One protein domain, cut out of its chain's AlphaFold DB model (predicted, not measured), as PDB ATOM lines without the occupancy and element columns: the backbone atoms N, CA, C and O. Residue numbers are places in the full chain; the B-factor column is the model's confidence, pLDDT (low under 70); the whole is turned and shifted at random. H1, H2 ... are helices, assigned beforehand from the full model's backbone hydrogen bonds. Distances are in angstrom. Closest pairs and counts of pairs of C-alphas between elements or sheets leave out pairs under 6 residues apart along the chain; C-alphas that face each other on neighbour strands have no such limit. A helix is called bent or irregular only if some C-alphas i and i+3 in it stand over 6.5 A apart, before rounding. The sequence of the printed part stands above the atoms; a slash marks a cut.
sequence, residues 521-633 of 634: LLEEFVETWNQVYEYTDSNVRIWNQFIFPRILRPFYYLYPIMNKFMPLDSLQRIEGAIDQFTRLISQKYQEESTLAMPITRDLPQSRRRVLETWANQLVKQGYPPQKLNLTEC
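Overview. This is residues 521 to 633 of the 634 residues of an uncharacterized protein of Pseudomonas aestus (UniProt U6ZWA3). The bent helix H2 covers one side of a row of three helices, H1, H7 and H5, in which H7 is the middle one and the row's helices run roughly side by side. H4 is on the same side as H2, while the small helices H3 and H6 lie with the loop of residues 593 to 600 at one end of the long axis, opposite the turn of residues 533 to 537. The printed part has 113 residues with seven named helices, H1 to H7 in chain order, and no named strand: the class is all helix. It is compact, with a radius of gyration of the C-alphas of 13.6 A, but elongated, spanning 41 by 26 by 21 A.

Arrangement. H2, residues 538 to 558, was assigned as one helix by its hydrogen bonds but is bent: C-alphas 545 and 548 are 7.4 A apart. Its arms H2a, residues 538 to 545, and H2b, residues 548 to 558, stand at a steep tilt of 56 degrees; H2b is irregular, with C-alphas 551 and 554 6.9 A apart. H2a touches H1, residues 521 to 532, with residues 528 to 532 of H1 alone; they run opposite ways at a steep tilt of 48 degrees, and their closest C-alphas, of Val 532 and Ser 538, are 5.4 A apart. H2b is close to but not clearly touching H7, residues 605 to 621, closest at the C-alphas of Ile 551 and Arg 607, 6.4 A. H1 touches H7 the same way at a shallow tilt of 30 degrees, with the C-alphas of Leu 522 and Val 610 closest at 5.6 A. H5, residues 578 to 585, touches H7 opposite ways at a shallow tilt of 9 degrees, with the C-alphas of Thr 582 and Glu 612 closest at 6.5 A. H4, residues 571 to 576, is close to but not clearly touching H2a, with the C-alphas of Trp 543 and Leu 571 closest at 7.0 A. H3, residues 560 to 564, and H6, residues 587 to 592, are apart. In H1, H2a, H4, H5 and H6 every O i to N i+4 pair is within hydrogen-bond range; in H2b 4 of 7 are, in H7 10 of 13, and in H3 0 of 1, beside 2 of 2 O i to N i+3 pairs.

Along the chain. H1 begins at C-alpha 521 (-37.641, -16.582, -49.636) and is 16.9 A long. H2a is 10.3 A and H2b 13.8 A long. H7 is 22.9 A long and ends at C-alpha 621 (-47.381, -33.322, -39.800).

Size, cuts and confidence. The two C-alphas farthest apart, of Glu 534 and Thr 594, are 41.5 A apart. The printed part has no cut, and the link from H6 to H7, 12 residues, is long. The mean pLDDT of the printed part is 88.1, with residues 560 to 561 and 594 to 600 under 70.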
ATOM      1  N   LEU A 521     -38.173 -15.536 -50.514       95.25
ATOM      2  CA  LEU A 521     -37.641 -16.582 -49.636       95.25
ATOM      3  C   LEU A 521     -38.650 -17.711 -49.365       95.25
ATOM      4  O   LEU A 521     -38.263 -18.870 -49.238       95.25
ATOM      5  N   LEU A 522     -39.943 -17.384 -49.269       95.62
ATOM      6  CA  LEU A 522     -40.987 -18.393 -49.079       95.62
ATOM      7  C   LEU A 522     -41.211 -19.234 -50.338       95.62
ATOM      8  O   LEU A 522     -41.406 -20.441 -50.228       95.62
ATOM      9  N   GLU A 523     -41.164 -18.612 -51.514       96.56
ATOM     10  CA  GLU A 523     -41.272 -19.318 -52.792       96.56
ATOM     11  C   GLU A 523     -40.095 -20.282 -52.971       96.56
ATOM     12  O   GLU A 523     -40.315 -21.475 -53.162       96.56
ATOM     13  N   GLU A 524     -38.862 -19.811 -52.757       97.56
ATOM     14  CA  GLU A 524     -37.654 -20.645 -52.807       97.56
ATOM     15  C   GLU A 524     -37.731 -21.832 -51.824       97.56
ATOM     16  O   GLU A 524     -37.309 -22.949 -52.141       97.56
ATOM     17  N   PHE A 525     -38.300 -21.623 -50.630       98.06
ATOM     18  CA  PHE A 525     -38.532 -22.694 -49.658       98.06
ATOM     19  C   PHE A 525     -39.522 -23.744 -50.181       98.06
ATOM     20  O   PHE A 525     -39.238 -24.944 -50.115       98.06
ATOM     21  N   VAL A 526     -40.669 -23.302 -50.703       97.69
ATOM     22  CA  VAL A 526     -41.712 -24.177 -51.261       97.69
ATOM     23  C   VAL A 526     -41.165 -24.979 -52.440       97.69
ATOM     24  O   VAL A 526     -41.368 -26.192 -52.503       97.69
ATOM     25  N   GLU A 527     -40.427 -24.337 -53.342       97.62
ATOM     26  CA  GLU A 527     -39.769 -25.001 -54.467       97.62
ATOM     27  C   GLU A 527     -38.760 -26.050 -53.996       97.62
ATOM     28  O   GLU A 527     -38.780 -27.181 -54.486       97.62
ATOM     29  N   THR A 528     -37.930 -25.714 -53.005       97.88
ATOM     30  CA  THR A 528     -36.941 -26.648 -52.448       97.88
ATOM     31  C   THR A 528     -37.625 -27.861 -51.817       97.88
ATOM     32  O   THR A 528     -37.225 -28.995 -52.073       97.88
ATOM     33  N   TRP A 529     -38.695 -27.658 -51.041       97.75
ATOM     34  CA  TRP A 529     -39.480 -28.765 -50.492       97.75
ATOM     35  C   TRP A 529     -40.094 -29.634 -51.595       97.75
ATOM     36  O   TRP A 529     -39.984 -30.861 -51.563       97.75
ATOM     37  N   ASN A 530     -40.684 -29.008 -52.613       97.75
ATOM     38  CA  ASN A 530     -41.338 -29.697 -53.723       97.75
ATOM     39  C   ASN A 530     -40.369 -30.509 -54.598       97.75
ATOM     40  O   ASN A 530     -40.817 -31.370 -55.355       97.75
ATOM     41  N   GLN A 531     -39.060 -30.279 -54.478       97.62
ATOM     42  CA  GLN A 531     -38.025 -31.113 -55.089       97.62
ATOM     43  C   GLN A 531     -37.634 -32.316 -54.224       97.62
ATOM     44  O   GLN A 531     -37.071 -33.272 -54.755       97.62
ATOM     45  N   VAL A 532     -37.901 -32.288 -52.910       97.31
ATOM     46  CA  VAL A 532     -37.402 -33.302 -51.965       97.31
ATOM     47  C   VAL A 532     -38.482 -34.097 -51.215       97.31
ATOM     48  O   VAL A 532     -38.138 -35.047 -50.515       97.31
ATOM     49  N   TYR A 533     -39.766 -33.756 -51.349       97.00
ATOM     50  CA  TYR A 533     -40.855 -34.339 -50.544       97.00
ATOM     51  C   TYR A 533     -41.052 -35.857 -50.710       97.00
ATOM     52  O   TYR A 533     -41.565 -36.505 -49.803       97.00
ATOM     53  N   GLU A 534     -40.654 -36.436 -51.849       96.31
ATOM     54  CA  GLU A 534     -40.812 -37.875 -52.131       96.31
ATOM     55  C   GLU A 534     -39.689 -38.736 -51.539       96.31
ATOM     56  O   GLU A 534     -39.809 -39.962 -51.484       96.31
ATOM     57  N   TYR A 535     -38.587 -38.125 -51.091       96.50
ATOM     58  CA  TYR A 535     -37.482 -38.875 -50.504       96.50
ATOM     59  C   TYR A 535     -37.795 -39.294 -49.066       96.50
ATOM     60  O   TYR A 535     -38.362 -38.542 -48.276       96.50
ATOM     61  N   THR A 536     -37.335 -40.484 -48.688       93.19
ATOM     62  CA  THR A 536     -37.495 -41.028 -47.330       93.19
ATOM     63  C   THR A 536     -36.747 -40.229 -46.256       93.19
ATOM     64  O   THR A 536     -37.071 -40.333 -45.080       93.19
ATOM     65  N   ASP A 537     -35.740 -39.451 -46.652       95.75
ATOM     66  CA  ASP A 537     -34.939 -38.541 -45.824       95.75
ATOM     67  C   ASP A 537     -35.253 -37.059 -46.124       95.75
ATOM     68  O   ASP A 537     -34.396 -36.186 -45.957       95.75
ATOM     69  N   SER A 538     -36.472 -36.759 -46.598       96.25
ATOM     70  CA  SER A 538     -36.911 -35.407 -46.982       96.25
ATOM     71  C   SER A 538     -36.704 -34.370 -45.875       96.25
ATOM     72  O   SER A 538     -36.281 -33.250 -46.166       96.25
ATOM     73  N   ASN A 539     -36.897 -34.754 -44.608       96.06
ATOM     74  CA  ASN A 539     -36.637 -33.918 -43.434       96.06
ATOM     75  C   ASN A 539     -35.173 -33.451 -43.347       96.06
ATOM     76  O   ASN A 539     -34.894 -32.266 -43.169       96.06
ATOM     77  N   VAL A 540     -34.220 -34.367 -43.538       97.12
ATOM     78  CA  VAL A 540     -32.782 -34.064 -43.517       97.12
ATOM     79  C   VAL A 540     -32.390 -33.237 -44.741       97.12
ATOM     80  O   VAL A 540     -31.565 -32.326 -44.637       97.12
ATOM     81  N   ARG A 541     -32.995 -33.511 -45.903       97.88
ATOM     82  CA  ARG A 541     -32.733 -32.761 -47.140       97.88
ATOM     83  C   ARG A 541     -33.175 -31.310 -47.032       97.88
ATOM     84  O   ARG A 541     -32.346 -30.432 -47.254       97.88
ATOM     85  N   ILE A 542     -34.427 -31.046 -46.650       97.94
ATOM     86  CA  ILE A 542     -34.934 -29.669 -46.539       97.94
ATOM     87  C   ILE A 542     -34.183 -28.873 -45.464       97.94
ATOM     88  O   ILE A 542     -33.896 -27.688 -45.644       97.94
ATOM     89  N   TRP A 543     -33.777 -29.541 -44.380       97.56
ATOM     90  CA  TRP A 543     -32.924 -28.951 -43.353       97.56
ATOM     91  C   TRP A 543     -31.565 -28.503 -43.902       97.56
ATOM     92  O   TRP A 543     -31.188 -27.339 -43.750       97.56
ATOM     93  N   ASN A 544     -30.848 -29.418 -44.563       96.94
ATOM     94  CA  ASN A 544     -29.492 -29.186 -45.063       96.94
ATOM     95  C   ASN A 544     -29.441 -28.272 -46.288       96.94
ATOM     96  O   ASN A 544     -28.421 -27.623 -46.504       96.94
ATOM     97  N   GLN A 545     -30.499 -28.241 -47.100       96.38
ATOM     98  CA  GLN A 545     -30.558 -27.422 -48.310       96.38
ATOM     99  C   GLN A 545     -31.093 -26.015 -48.035       96.38
ATOM    100  O   GLN A 545     -30.628 -25.071 -48.668       96.38
ATOM    101  N   PHE A 546     -32.023 -25.857 -47.083       97.56
ATOM    102  CA  PHE A 546     -32.732 -24.591 -46.892       97.56
ATOM    103  C   PHE A 546     -32.710 -24.081 -45.449       97.56
ATOM    104  O   PHE A 546     -32.090 -23.051 -45.174       97.56
ATOM    105  N   ILE A 547     -33.361 -24.787 -44.516       97.25
ATOM    106  CA  ILE A 547     -33.674 -24.250 -43.178       97.25
ATOM    107  C   ILE A 547     -32.413 -23.800 -42.435       97.25
ATOM    108  O   ILE A 547     -32.329 -22.653 -41.985       97.25
ATOM    109  N   PHE A 548     -31.402 -24.662 -42.337       95.25
ATOM    110  CA  PHE A 548     -30.169 -24.295 -41.656       95.25
ATOM    111  C   PHE A 548     -29.322 -23.291 -42.450       95.25
ATOM    112  O   PHE A 548     -29.108 -22.184 -41.947       95.25
ATOM    113  N   PRO A 549     -28.838 -23.594 -43.672       95.31
ATOM    114  CA  PRO A 549     -27.870 -22.731 -44.348       95.31
ATOM    115  C   PRO A 549     -28.431 -21.360 -44.727       95.31
ATOM    116  O   PRO A 549     -27.680 -20.383 -44.697       95.31
ATOM    117  N   ARG A 550     -29.722 -21.272 -45.080       94.19
ATOM    118  CA  ARG A 550     -30.326 -20.034 -45.581       94.19
ATOM    119  C   ARG A 550     -30.896 -19.168 -44.467       94.19
ATOM    120  O   ARG A 550     -30.761 -17.946 -44.528       94.19
ATOM    121  N   ILE A 551     -31.484 -19.786 -43.440       93.12
ATOM    122  CA  ILE A 551     -32.188 -19.056 -42.381       93.12
ATOM    123  C   ILE A 551     -31.406 -19.054 -41.074       93.12
ATOM    124  O   ILE A 551     -31.053 -17.970 -40.612       93.12
ATOM    125  N   LEU A 552     -31.141 -20.219 -40.473       91.00
ATOM    126  CA  LEU A 552     -30.661 -20.306 -39.084       91.00
ATOM    127  C   LEU A 552     -29.154 -20.078 -38.920       91.00
ATOM    128  O   LEU A 552     -28.727 -19.574 -37.882       91.00
ATOM    129  N   ARG A 553     -28.342 -20.387 -39.935       89.56
ATOM    130  CA  ARG A 553     -26.875 -20.317 -39.868       89.56
ATOM    131  C   ARG A 553     -26.331 -18.927 -39.497       89.56
ATOM    132  O   ARG A 553     -25.450 -18.874 -38.639       89.56
ATOM    133  N   PRO A 554     -26.821 -17.798 -40.050       86.12
ATOM    134  CA  PRO A 554     -26.392 -16.474 -39.596       86.12
ATOM    135  C   PRO A 554     -26.660 -16.245 -38.103       86.12
ATOM    136  O   PRO A 554     -25.782 -15.771 -37.389       86.12
ATOM    137  N   PHE A 555     -27.834 -16.642 -37.605       84.19
ATOM    138  CA  PHE A 555     -28.204 -16.470 -36.194       84.19
ATOM    139  C   PHE A 555     -27.424 -17.400 -35.269       84.19
ATOM    140  O   PHE A 555     -27.084 -16.998 -34.161       84.19
ATOM    141  N   TYR A 556     -27.086 -18.602 -35.736       82.12
ATOM    142  CA  TYR A 556     -26.206 -19.522 -35.023       82.12
ATOM    143  C   TYR A 556     -24.832 -18.892 -34.739       82.12
ATOM    144  O   TYR A 556     -24.335 -18.988 -33.619       82.12
ATOM    145  N   TYR A 557     -24.247 -18.186 -35.713       78.56
ATOM    146  CA  TYR A 557     -22.959 -17.509 -35.521       78.56
ATOM    147  C   TYR A 557     -23.064 -16.172 -34.783       78.56
ATOM    148  O   TYR A 557     -22.172 -15.841 -34.006       78.56
ATOM    149  N   LEU A 558     -24.125 -15.395 -35.020       76.00
ATOM    150  CA  LEU A 558     -24.307 -14.089 -34.376       76.00
ATOM    151  C   LEU A 558     -24.723 -14.214 -32.907       76.00
ATOM    152  O   LEU A 558     -24.341 -13.381 -32.086       76.00
ATOM    153  N   TYR A 559     -25.480 -15.257 -32.566       76.44
ATOM    154  CA  TYR A 559     -26.041 -15.456 -31.233       76.44
ATOM    155  C   TYR A 559     -25.706 -16.850 -30.684       76.44
ATOM    156  O   TYR A 559     -26.615 -17.623 -30.381       76.44
ATOM    157  N   PRO A 560     -24.419 -17.181 -30.461       69.88
ATOM    158  CA  PRO A 560     -24.016 -18.498 -29.953       69.88
ATOM    159  C   PRO A 560     -24.615 -18.810 -28.572       69.88
ATOM    160  O   PRO A 560     -24.851 -19.971 -28.239       69.88
ATOM    161  N   ILE A 561     -24.947 -17.774 -27.788       69.06
ATOM    162  CA  ILE A 561     -25.680 -17.901 -26.519       69.06
ATOM    163  C   ILE A 561     -27.022 -18.629 -26.682       69.06
ATOM    164  O   ILE A 561     -27.519 -19.238 -25.731       69.06
ATOM    165  N   MET A 562     -27.599 -18.608 -27.887       70.50
ATOM    166  CA  MET A 562     -28.870 -19.261 -28.150       70.50
ATOM    167  C   MET A 562     -28.805 -20.772 -28.032       70.50
ATOM    168  O   MET A 562     -29.806 -21.355 -27.629       70.50
ATOM    169  N   ASN A 563     -27.644 -21.394 -28.249       72.62
ATOM    170  CA  ASN A 563     -27.499 -22.846 -28.158       72.62
ATOM    171  C   ASN A 563     -27.836 -23.408 -26.761       72.62
ATOM    172  O   ASN A 563     -28.216 -24.571 -26.656       72.62
ATOM    173  N   LYS A 564     -27.806 -22.576 -25.705       70.75
ATOM    174  CA  LYS A 564     -28.301 -22.935 -24.364       70.75
ATOM    175  C   LYS A 564     -29.803 -23.229 -24.346       70.75
ATOM    176  O   LYS A 564     -30.272 -24.085 -23.601       70.75
ATOM    177  N   PHE A 565     -30.565 -22.454 -25.108       74.50
ATOM    178  CA  PHE A 565     -32.025 -22.471 -25.088       74.50
ATOM    179  C   PHE A 565     -32.591 -23.271 -26.262       74.50
ATOM    180  O   PHE A 565     -33.601 -23.952 -26.111       74.50
ATOM    181  N   MET A 566     -31.936 -23.176 -27.419       81.62
ATOM    182  CA  MET A 566     -32.278 -23.863 -28.654       81.62
ATOM    183  C   MET A 566     -31.019 -23.977 -29.537       81.62
ATOM    184  O   MET A 566     -30.595 -22.965 -30.095       81.62
ATOM    185  N   PRO A 567     -30.404 -25.166 -29.675       82.00
ATOM    186  CA  PRO A 567     -29.269 -25.368 -30.576       82.00
ATOM    187  C   PRO A 567     -29.728 -25.243 -32.032       82.00
ATOM    188  O   PRO A 567     -30.390 -26.133 -32.566       82.00
ATOM    189  N   LEU A 568     -29.416 -24.101 -32.653       86.12
ATOM    190  CA  LEU A 568     -29.946 -23.720 -33.971       86.12
ATOM    191  C   LEU A 568     -29.356 -24.539 -35.132       86.12
ATOM    192  O   LEU A 568     -29.840 -24.439 -36.255       86.12
ATOM    193  N   ASP A 569     -28.324 -25.339 -34.868       88.19
ATOM    194  CA  ASP A 569     -27.650 -26.250 -35.797       88.19
ATOM    195  C   ASP A 569     -28.102 -27.714 -35.673       88.19
ATOM    196  O   ASP A 569     -27.637 -28.567 -36.429       88.19
ATOM    197  N   SER A 570     -29.036 -28.022 -34.768       89.88
ATOM    198  CA  SER A 570     -29.488 -29.391 -34.520       89.88
ATOM    199  C   SER A 570     -30.949 -29.602 -34.915       89.88
ATOM    200  O   SER A 570     -31.861 -29.298 -34.142       89.88
ATOM    201  N   LEU A 571     -31.166 -30.217 -36.084       93.56
ATOM    202  CA  LEU A 571     -32.499 -30.600 -36.570       93.56
ATOM    203  C   LEU A 571     -33.295 -31.360 -35.501       93.56
ATOM    204  O   LEU A 571     -34.386 -30.947 -35.127       93.56
ATOM    205  N   GLN A 572     -32.704 -32.425 -34.949       92.75
ATOM    206  CA  GLN A 572     -33.352 -33.293 -33.962       92.75
ATOM    207  C   GLN A 572     -33.830 -32.523 -32.722       92.75
ATOM    208  O   GLN A 572     -34.903 -32.800 -32.186       92.75
ATOM    209  N   ARG A 573     -33.031 -31.564 -32.240       89.44
ATOM    210  CA  ARG A 573     -33.374 -30.773 -31.051       89.44
ATOM    211  C   ARG A 573     -34.482 -29.771 -31.345       89.44
ATOM    212  O   ARG A 573     -35.360 -29.615 -30.503       89.44
ATOM    213  N   ILE A 574     -34.451 -29.130 -32.512       91.19
ATOM    214  CA  ILE A 574     -35.497 -28.184 -32.914       91.19
ATOM    215  C   ILE A 574     -36.815 -28.919 -33.157       91.19
ATOM    216  O   ILE A 574     -37.836 -28.498 -32.624       91.19
ATOM    217  N   GLU A 575     -36.808 -30.037 -33.886       94.25
ATOM    218  CA  GLU A 575     -38.016 -30.837 -34.132       94.25
ATOM    219  C   GLU A 575     -38.622 -31.370 -32.832       94.25
ATOM    220  O   GLU A 575     -39.823 -31.229 -32.602       94.25
ATOM    221  N   GLY A 576     -37.788 -31.908 -31.932       90.69
ATOM    222  CA  GLY A 576     -38.232 -32.401 -30.626       90.69
ATOM    223  C   GLY A 576     -38.804 -31.317 -29.702       90.69
ATOM    224  O   GLY A 576     -39.484 -31.644 -28.732       90.69
ATOM    225  N   ALA A 577     -38.552 -30.037 -29.996       91.69
ATOM    226  CA  ALA A 577     -39.030 -28.883 -29.239       91.69
ATOM    227  C   ALA A 577     -39.733 -27.844 -30.139       91.69
ATOM    228  O   ALA A 577     -39.674 -26.641 -29.868       91.69
ATOM    229  N   ILE A 578     -40.408 -28.289 -31.208       93.50
ATOM    230  CA  ILE A 578     -40.888 -27.401 -32.277       93.50
ATOM    231  C   ILE A 578     -41.873 -26.326 -31.796       93.50
ATOM    232  O   ILE A 578     -41.847 -25.193 -32.280       93.50
ATOM    233  N   ASP A 579     -42.705 -26.626 -30.796       92.75
ATOM    234  CA  ASP A 579     -43.630 -25.646 -30.214       92.75
ATOM    235  C   ASP A 579     -42.898 -24.563 -29.418       92.75
ATOM    236  O   ASP A 579     -43.238 -23.379 -29.501       92.75
ATOM    237  N   GLN A 580     -41.847 -24.945 -28.685       88.44
ATOM    238  CA  GLN A 580     -40.983 -23.985 -28.009       88.44
ATOM    239  C   GLN A 580     -40.245 -23.124 -29.036       88.44
ATOM    240  O   GLN A 580     -40.206 -21.906 -28.877       88.44
ATOM    241  N   PHE A 581     -39.708 -23.729 -30.099       88.88
ATOM    242  CA  PHE A 581     -39.067 -22.997 -31.188       88.88
ATOM    243  C   PHE A 581     -40.023 -21.980 -31.819       88.88
ATOM    244  O   PHE A 581     -39.703 -20.795 -31.847       88.88
ATOM    245  N   THR A 582     -41.230 -22.409 -32.203       90.50
ATOM    246  CA  THR A 582     -42.277 -21.548 -32.783       90.50
ATOM    247  C   THR A 582     -42.603 -20.366 -31.862       90.50
ATOM    248  O   THR A 582     -42.665 -19.219 -32.303       90.50
ATOM    249  N   ARG A 583     -42.732 -20.606 -30.548       87.81
ATOM    250  CA  ARG A 583     -42.937 -19.533 -29.566       87.81
ATOM    251  C   ARG A 583     -41.765 -18.556 -29.531       87.81
ATOM    252  O   ARG A 583     -41.997 -17.348 -29.571       87.81
ATOM    253  N   LEU A 584     -40.537 -19.068 -29.443       85.12
ATOM    254  CA  LEU A 584     -39.323 -18.249 -29.390       85.12
ATOM    255  C   LEU A 584     -39.147 -17.416 -30.661       85.12
ATOM    256  O   LEU A 584     -38.547 -16.342 -30.577       85.12
ATOM    257  N   ILE A 585     -39.682 -17.879 -31.803       87.25
ATOM    258  CA  ILE A 585     -39.592 -17.150 -33.066       87.25
ATOM    259  C   ILE A 585     -40.689 -16.149 -33.389       87.25
ATOM    260  O   ILE A 585     -40.495 -15.304 -34.262       87.25
ATOM    261  N   SER A 586     -41.789 -16.189 -32.647       86.25
ATOM    262  CA  SER A 586     -42.929 -15.308 -32.878       86.25
ATOM    263  C   SER A 586     -42.597 -13.819 -32.699       86.25
ATOM    264  O   SER A 586     -41.813 -13.429 -31.829       86.25
ATOM    265  N   GLN A 587     -43.280 -12.965 -33.468       81.38
ATOM    266  CA  GLN A 587     -43.184 -11.504 -33.344       81.38
ATOM    267  C   GLN A 587     -43.562 -11.012 -31.937       81.38
ATOM    268  O   GLN A 587     -42.909 -10.136 -31.378       81.38
ATOM    269  N   LYS A 588     -44.569 -11.629 -31.306       81.38
ATOM    270  CA  LYS A 588     -44.935 -11.304 -29.921       81.38
ATOM    271  C   LYS A 588     -43.760 -11.520 -28.964       81.38
ATOM    272  O   LYS A 588     -43.493 -10.681 -28.110       81.38
ATOM    273  N   TYR A 589     -43.033 -12.628 -29.116       82.00
ATOM    274  CA  TYR A 589     -41.877 -12.916 -28.270       82.00
ATOM    275  C   TYR A 589     -40.693 -11.988 -28.561       82.00
ATOM    276  O   TYR A 589     -39.986 -11.616 -27.626       82.00
ATOM    277  N   GLN A 590     -40.502 -11.565 -29.817       80.44
ATOM    278  CA  GLN A 590     -39.511 -10.543 -30.178       80.44
ATOM    279  C   GLN A 590     -39.708  -9.263 -29.355       80.44
ATOM    280  O   GLN A 590     -38.740  -8.730 -28.809       80.44
ATOM    281  N   GLU A 591     -40.952  -8.798 -29.227       74.62
ATOM    282  CA  GLU A 591     -41.245  -7.560 -28.507       74.62
ATOM    283  C   GLU A 591     -41.257  -7.743 -26.980       74.62
ATOM    284  O   GLU A 591     -40.743  -6.904 -26.220       74.62
ATOM    285  N   GLU A 592     -41.811  -8.868 -26.519       72.25
ATOM    286  CA  GLU A 592     -42.141  -9.088 -25.114       72.25
ATOM    287  C   GLU A 592     -41.081  -9.859 -24.303       72.25
ATOM    288  O   GLU A 592     -41.160  -9.878 -23.069       72.25
ATOM    289  N   SER A 593     -40.082 -10.472 -24.940       71.69
ATOM    290  CA  SER A 593     -39.096 -11.303 -24.240       71.69
ATOM    291  C   SER A 593     -38.206 -10.502 -23.285       71.69
ATOM    292  O   SER A 593     -37.660  -9.455 -23.630       71.69
ATOM    293  N   THR A 594     -37.998 -11.053 -22.087       63.78
ATOM    294  CA  THR A 594     -37.005 -10.594 -21.101       63.78
ATOM    295  C   THR A 594     -35.693 -11.381 -21.169       63.78
ATOM    296  O   THR A 594     -34.751 -11.059 -20.447       63.78
ATOM    297  N   LEU A 595     -35.601 -12.409 -22.026       64.88
ATOM    298  CA  LEU A 595     -34.346 -13.125 -22.248       64.88
ATOM    299  C   LEU A 595     -33.335 -12.201 -22.930       64.88
ATOM    300  O   LEU A 595     -33.657 -11.538 -23.918       64.88
ATOM    301  N   ALA A 596     -32.104 -12.194 -22.418       49.62
ATOM    302  CA  ALA A 596     -31.000 -11.482 -23.041       49.62
ATOM    303  C   ALA A 596     -30.788 -12.010 -24.468       49.62
ATOM    304  O   ALA A 596     -30.472 -13.182 -24.649       49.62
ATOM    305  N   MET A 597     -30.950 -11.128 -25.460       54.56
ATOM    306  CA  MET A 597     -30.768 -11.431 -26.886       54.56
ATOM    307  C   MET A 597     -31.664 -12.578 -27.395       54.56
ATOM    308  O   MET A 597     -31.150 -13.653 -27.686       54.56
ATOM    309  N   PRO A 598     -32.995 -12.393 -27.513       58.38
ATOM    310  CA  PRO A 598     -33.871 -13.472 -27.963       58.38
ATOM    311  C   PRO A 598     -33.520 -13.901 -29.396       58.38
ATOM    312  O   PRO A 598     -33.108 -13.056 -30.196       58.38
ATOM    313  N   ILE A 599     -33.755 -15.187 -29.718       61.38
ATOM    314  CA  ILE A 599     -33.498 -15.848 -31.028       61.38
ATOM    315  C   ILE A 599     -33.932 -14.975 -32.209       61.38
ATOM    316  O   ILE A 599     -33.362 -15.044 -33.293       61.38
ATOM    317  N   THR A 600     -34.953 -14.151 -31.990       63.72
ATOM    318  CA  THR A 600     -35.707 -13.458 -33.029       63.72
ATOM    319  C   THR A 600     -35.728 -11.969 -32.941       63.72
ATOM    320  O   THR A 600     -36.437 -11.337 -33.723       63.72
ATOM    321  N   ARG A 601     -34.888 -11.406 -32.068       75.00
ATOM    322  CA  ARG A 601     -34.707  -9.962 -32.007       75.00
ATOM    323  C   ARG A 601     -34.422  -9.384 -33.384       75.00
ATOM    324  O   ARG A 601     -35.037  -8.405 -33.759       75.00
ATOM    325  N   ASP A 602     -33.570 -10.042 -34.156       82.31
ATOM    326  CA  ASP A 602     -33.159  -9.564 -35.475       82.31
ATOM    327  C   ASP A 602     -33.594 -10.522 -36.602       82.31
ATOM    328  O   ASP A 602     -33.075 -10.453 -37.712       82.31
ATOM    329  N   LEU A 603     -34.538 -11.436 -36.324       87.69
ATOM    330  CA  LEU A 603     -35.095 -12.345 -37.331       87.69
ATOM    331  C   LEU A 603     -36.192 -11.613 -38.115       87.69
ATOM    332  O   LEU A 603     -37.200 -11.287 -37.502       87.69
ATOM    333  N   PRO A 604     -36.063 -11.378 -39.427       90.12
ATOM    334  CA  PRO A 604     -37.085 -10.664 -40.186       90.12
ATOM    335  C   PRO A 604     -38.363 -11.482 -40.399       90.12
ATOM    336  O   PRO A 604     -38.336 -12.718 -40.365       90.12
ATOM    337  N   GLN A 605     -39.478 -10.798 -40.677       89.81
ATOM    338  CA  GLN A 605     -40.777 -11.450 -40.880       89.81
ATOM    339  C   GLN A 605     -40.775 -12.473 -42.027       89.81
ATOM    340  O   GLN A 605     -41.371 -13.540 -41.882       89.81
ATOM    341  N   SER A 606     -40.052 -12.216 -43.122       91.62
ATOM    342  CA  SER A 606     -39.906 -13.164 -44.242       91.62
ATOM    343  C   SER A 606     -39.324 -14.512 -43.795       91.62
ATOM    344  O   SER A 606     -39.841 -15.572 -44.151       91.62
ATOM    345  N   ARG A 607     -38.293 -14.494 -42.942       93.31
ATOM    346  CA  ARG A 607     -37.680 -15.711 -42.386       93.31
ATOM    347  C   ARG A 607     -38.578 -16.401 -41.366       93.31
ATOM    348  O   ARG A 607     -38.637 -17.630 -41.361       93.31
ATOM    349  N   ARG A 608     -39.286 -15.638 -40.519       92.44
ATOM    350  CA  ARG A 608     -40.281 -16.205 -39.587       92.44
ATOM    351  C   ARG A 608     -41.342 -16.988 -40.334       92.44
ATOM    352  O   ARG A 608     -41.590 -18.132 -39.978       92.44
ATOM    353  N   ARG A 609     -41.885 -16.408 -41.403       92.44
ATOM    354  CA  ARG A 609     -42.919 -17.029 -42.231       92.44
ATOM    355  C   ARG A 609     -42.489 -18.397 -42.763       92.44
ATOM    356  O   ARG A 609     -43.252 -19.357 -42.674       92.44
ATOM    357  N   VAL A 610     -41.247 -18.521 -43.241       96.06
ATOM    358  CA  VAL A 610     -40.696 -19.819 -43.666       96.06
ATOM    359  C   VAL A 610     -40.591 -20.799 -42.501       96.06
ATOM    360  O   VAL A 610     -41.034 -21.936 -42.622       96.06
ATOM    361  N   LEU A 611     -40.030 -20.378 -41.365       95.44
ATOM    362  CA  LEU A 611     -39.855 -21.254 -40.203       95.44
ATOM    363  C   LEU A 611     -41.191 -21.712 -39.602       95.44
ATOM    364  O   LEU A 611     -41.313 -22.870 -39.211       95.44
ATOM    365  N   GLU A 612     -42.195 -20.838 -39.555       94.25
ATOM    366  CA  GLU A 612     -43.553 -21.159 -39.113       94.25
ATOM    367  C   GLU A 612     -44.255 -22.099 -40.103       94.25
ATOM    368  O   GLU A 612     -44.929 -23.041 -39.681       94.25
ATOM    369  N   THR A 613     -44.049 -21.907 -41.411       95.88
ATOM    370  CA  THR A 613     -44.551 -22.825 -42.449       95.88
ATOM    371  C   THR A 613     -43.899 -24.201 -42.318       95.88
ATOM    372  O   THR A 613     -44.603 -25.207 -42.259       95.88
ATOM    373  N   TRP A 614     -42.570 -24.261 -42.192       97.12
ATOM    374  CA  TRP A 614     -41.822 -25.499 -41.965       97.12
ATOM    375  C   TRP A 614     -42.291 -26.221 -40.696       97.12
ATOM    376  O   TRP A 614     -42.606 -27.410 -40.742       97.12
ATOM    377  N   ALA A 615     -42.417 -25.502 -39.579       96.06
ATOM    378  CA  ALA A 615     -42.878 -26.064 -38.315       96.06
ATOM    379  C   ALA A 615     -44.297 -26.645 -38.422       96.06
ATOM    380  O   ALA A 615     -44.538 -27.779 -38.003       96.06
ATOM    381  N   ASN A 616     -45.242 -25.882 -38.977       94.38
ATOM    382  CA  ASN A 616     -46.657 -26.241 -38.946       94.38
ATOM    383  C   ASN A 616     -47.071 -27.216 -40.053       94.38
ATOM    384  O   ASN A 616     -47.884 -28.102 -39.790       94.38
ATOM    385  N   GLN A 617     -46.538 -27.068 -41.267       95.31
ATOM    386  CA  GLN A 617     -46.944 -27.891 -42.411       95.31
ATOM    387  C   GLN A 617     -46.063 -29.124 -42.609       95.31
ATOM    388  O   GLN A 617     -46.547 -30.116 -43.146       95.31
ATOM    389  N   LEU A 618     -44.802 -29.090 -42.159       96.38
ATOM    390  CA  LEU A 618     -43.873 -30.209 -42.328       96.38
ATOM    391  C   LEU A 618     -43.600 -30.927 -41.004       96.38
ATOM    392  O   LEU A 618     -44.036 -32.063 -40.841       96.38
ATOM    393  N   VAL A 619     -42.959 -30.276 -40.027       96.94
ATOM    394  CA  VAL A 619     -42.517 -30.942 -38.783       96.94
ATOM    395  C   VAL A 619     -43.691 -31.551 -38.011       96.94
ATOM    396  O   VAL A 619     -43.687 -32.745 -37.714       96.94
ATOM    397  N   LYS A 620     -44.732 -30.761 -37.723       95.88
ATOM    398  CA  LYS A 620     -45.901 -31.219 -36.946       95.88
ATOM    399  C   LYS A 620     -46.748 -32.276 -37.652       95.88
ATOM    400  O   LYS A 620     -47.465 -33.014 -36.986       95.88
ATOM    401  N   GLN A 621     -46.663 -32.345 -38.978       94.94
ATOM    402  CA  GLN A 621     -47.381 -33.322 -39.800       94.94
ATOM    403  C   GLN A 621     -46.535 -34.571 -40.094       94.94
ATOM    404  O   GLN A 621     -46.977 -35.452 -40.825       94.94
ATOM    405  N   GLY A 622     -45.317 -34.657 -39.545       94.88
ATOM    406  CA  GLY A 622     -44.418 -35.783 -39.784       94.88
ATOM    407  C   GLY A 622     -43.879 -35.842 -41.214       94.88
ATOM    408  O   GLY A 622     -43.678 -36.938 -41.725       94.88
ATOM    409  N   TYR A 623     -43.647 -34.686 -41.845       95.94
ATOM    410  CA  TYR A 623     -43.125 -34.550 -43.212       95.94
ATOM    411  C   TYR A 623     -43.958 -35.314 -44.254       95.94
ATOM    412  O   TYR A 623     -43.474 -36.275 -44.857       95.94
ATOM    413  N   PRO A 624     -45.224 -34.912 -44.473       93.44
ATOM    414  CA  PRO A 624     -46.116 -35.624 -45.377       93.44
ATOM    415  C   PRO A 624     -45.542 -35.602 -46.802       93.44
ATOM    416  O   PRO A 624     -45.104 -34.540 -47.241       93.44
ATOM    417  N   PRO A 625     -45.571 -36.712 -47.561       92.81
ATOM    418  CA  PRO A 625     -45.030 -36.781 -48.918       92.81
ATOM    419  C   PRO A 625     -45.985 -36.115 -49.919       92.81
ATOM    420  O   PRO A 625     -46.505 -36.740 -50.841       92.81
ATOM    421  N   GLN A 626     -46.223 -34.823 -49.729       95.00
ATOM    422  CA  GLN A 626     -47.057 -33.988 -50.573       95.00
ATOM    423  C   GLN A 626     -46.365 -32.658 -50.845       95.00
ATOM    424  O   GLN A 626     -45.593 -32.147 -50.029       95.00
ATOM    425  N   LYS A 627     -46.681 -32.082 -52.001       95.81
ATOM    426  CA  LYS A 627     -46.212 -30.749 -52.359       95.81
ATOM    427  C   LYS A 627     -46.832 -29.700 -51.441       95.81
ATOM    428  O   LYS A 627     -47.990 -29.819 -51.051       95.81
ATOM    429  N   LEU A 628     -46.059 -28.661 -51.148       95.19
ATOM    430  CA  LEU A 628     -46.566 -27.422 -50.577       95.19
ATOM    431  C   LEU A 628     -47.060 -26.516 -51.705       95.19
ATOM    432  O   LEU A 628     -46.403 -26.391 -52.744       95.19
ATOM    433  N   ASN A 629     -48.190 -25.851 -51.477       90.81
ATOM    434  CA  ASN A 629     -48.686 -24.788 -52.342       90.81
ATOM    435  C   ASN A 629     -48.445 -23.436 -51.673       90.81
ATOM    436  O   ASN A 629     -48.831 -23.230 -50.524       90.81
ATOM    437  N   LEU A 630     -47.872 -22.485 -52.414       88.75
ATOM    438  CA  LEU A 630     -47.547 -21.154 -51.889       88.75
ATOM    439  C   LEU A 630     -48.778 -20.420 -51.328       88.75
ATOM    440  O   LEU A 630     -48.681 -19.720 -50.326       88.75
ATOM    441  N   THR A 631     -49.950 -20.609 -51.943       86.38
ATOM    442  CA  THR A 631     -51.223 -20.003 -51.514       86.38
ATOM    443  C   THR A 631     -51.773 -20.576 -50.209       86.38
ATOM    444  O   THR A 631     -52.648 -19.966 -49.603       86.38
ATOM    445  N   GLU A 632     -51.294 -21.748 -49.791       82.81
ATOM    446  CA  GLU A 632     -51.694 -22.423 -48.551       82.81
ATOM    447  C   GLU A 632     -50.699 -22.153 -47.412       82.81
ATOM    448  O   GLU A 632     -50.930 -22.568 -46.276       82.81
ATOM    449  N   CYS A 633     -49.587 -21.463 -47.691       80.38
ATOM    450  CA  CYS A 633     -48.626 -21.041 -46.680       80.38
ATOM    451  C   CYS A 633     -49.141 -19.790 -45.933       80.38
ATOM    452  O   CYS A 633     -49.507 -18.811 -46.592       80.38
TER     453      CYS A 633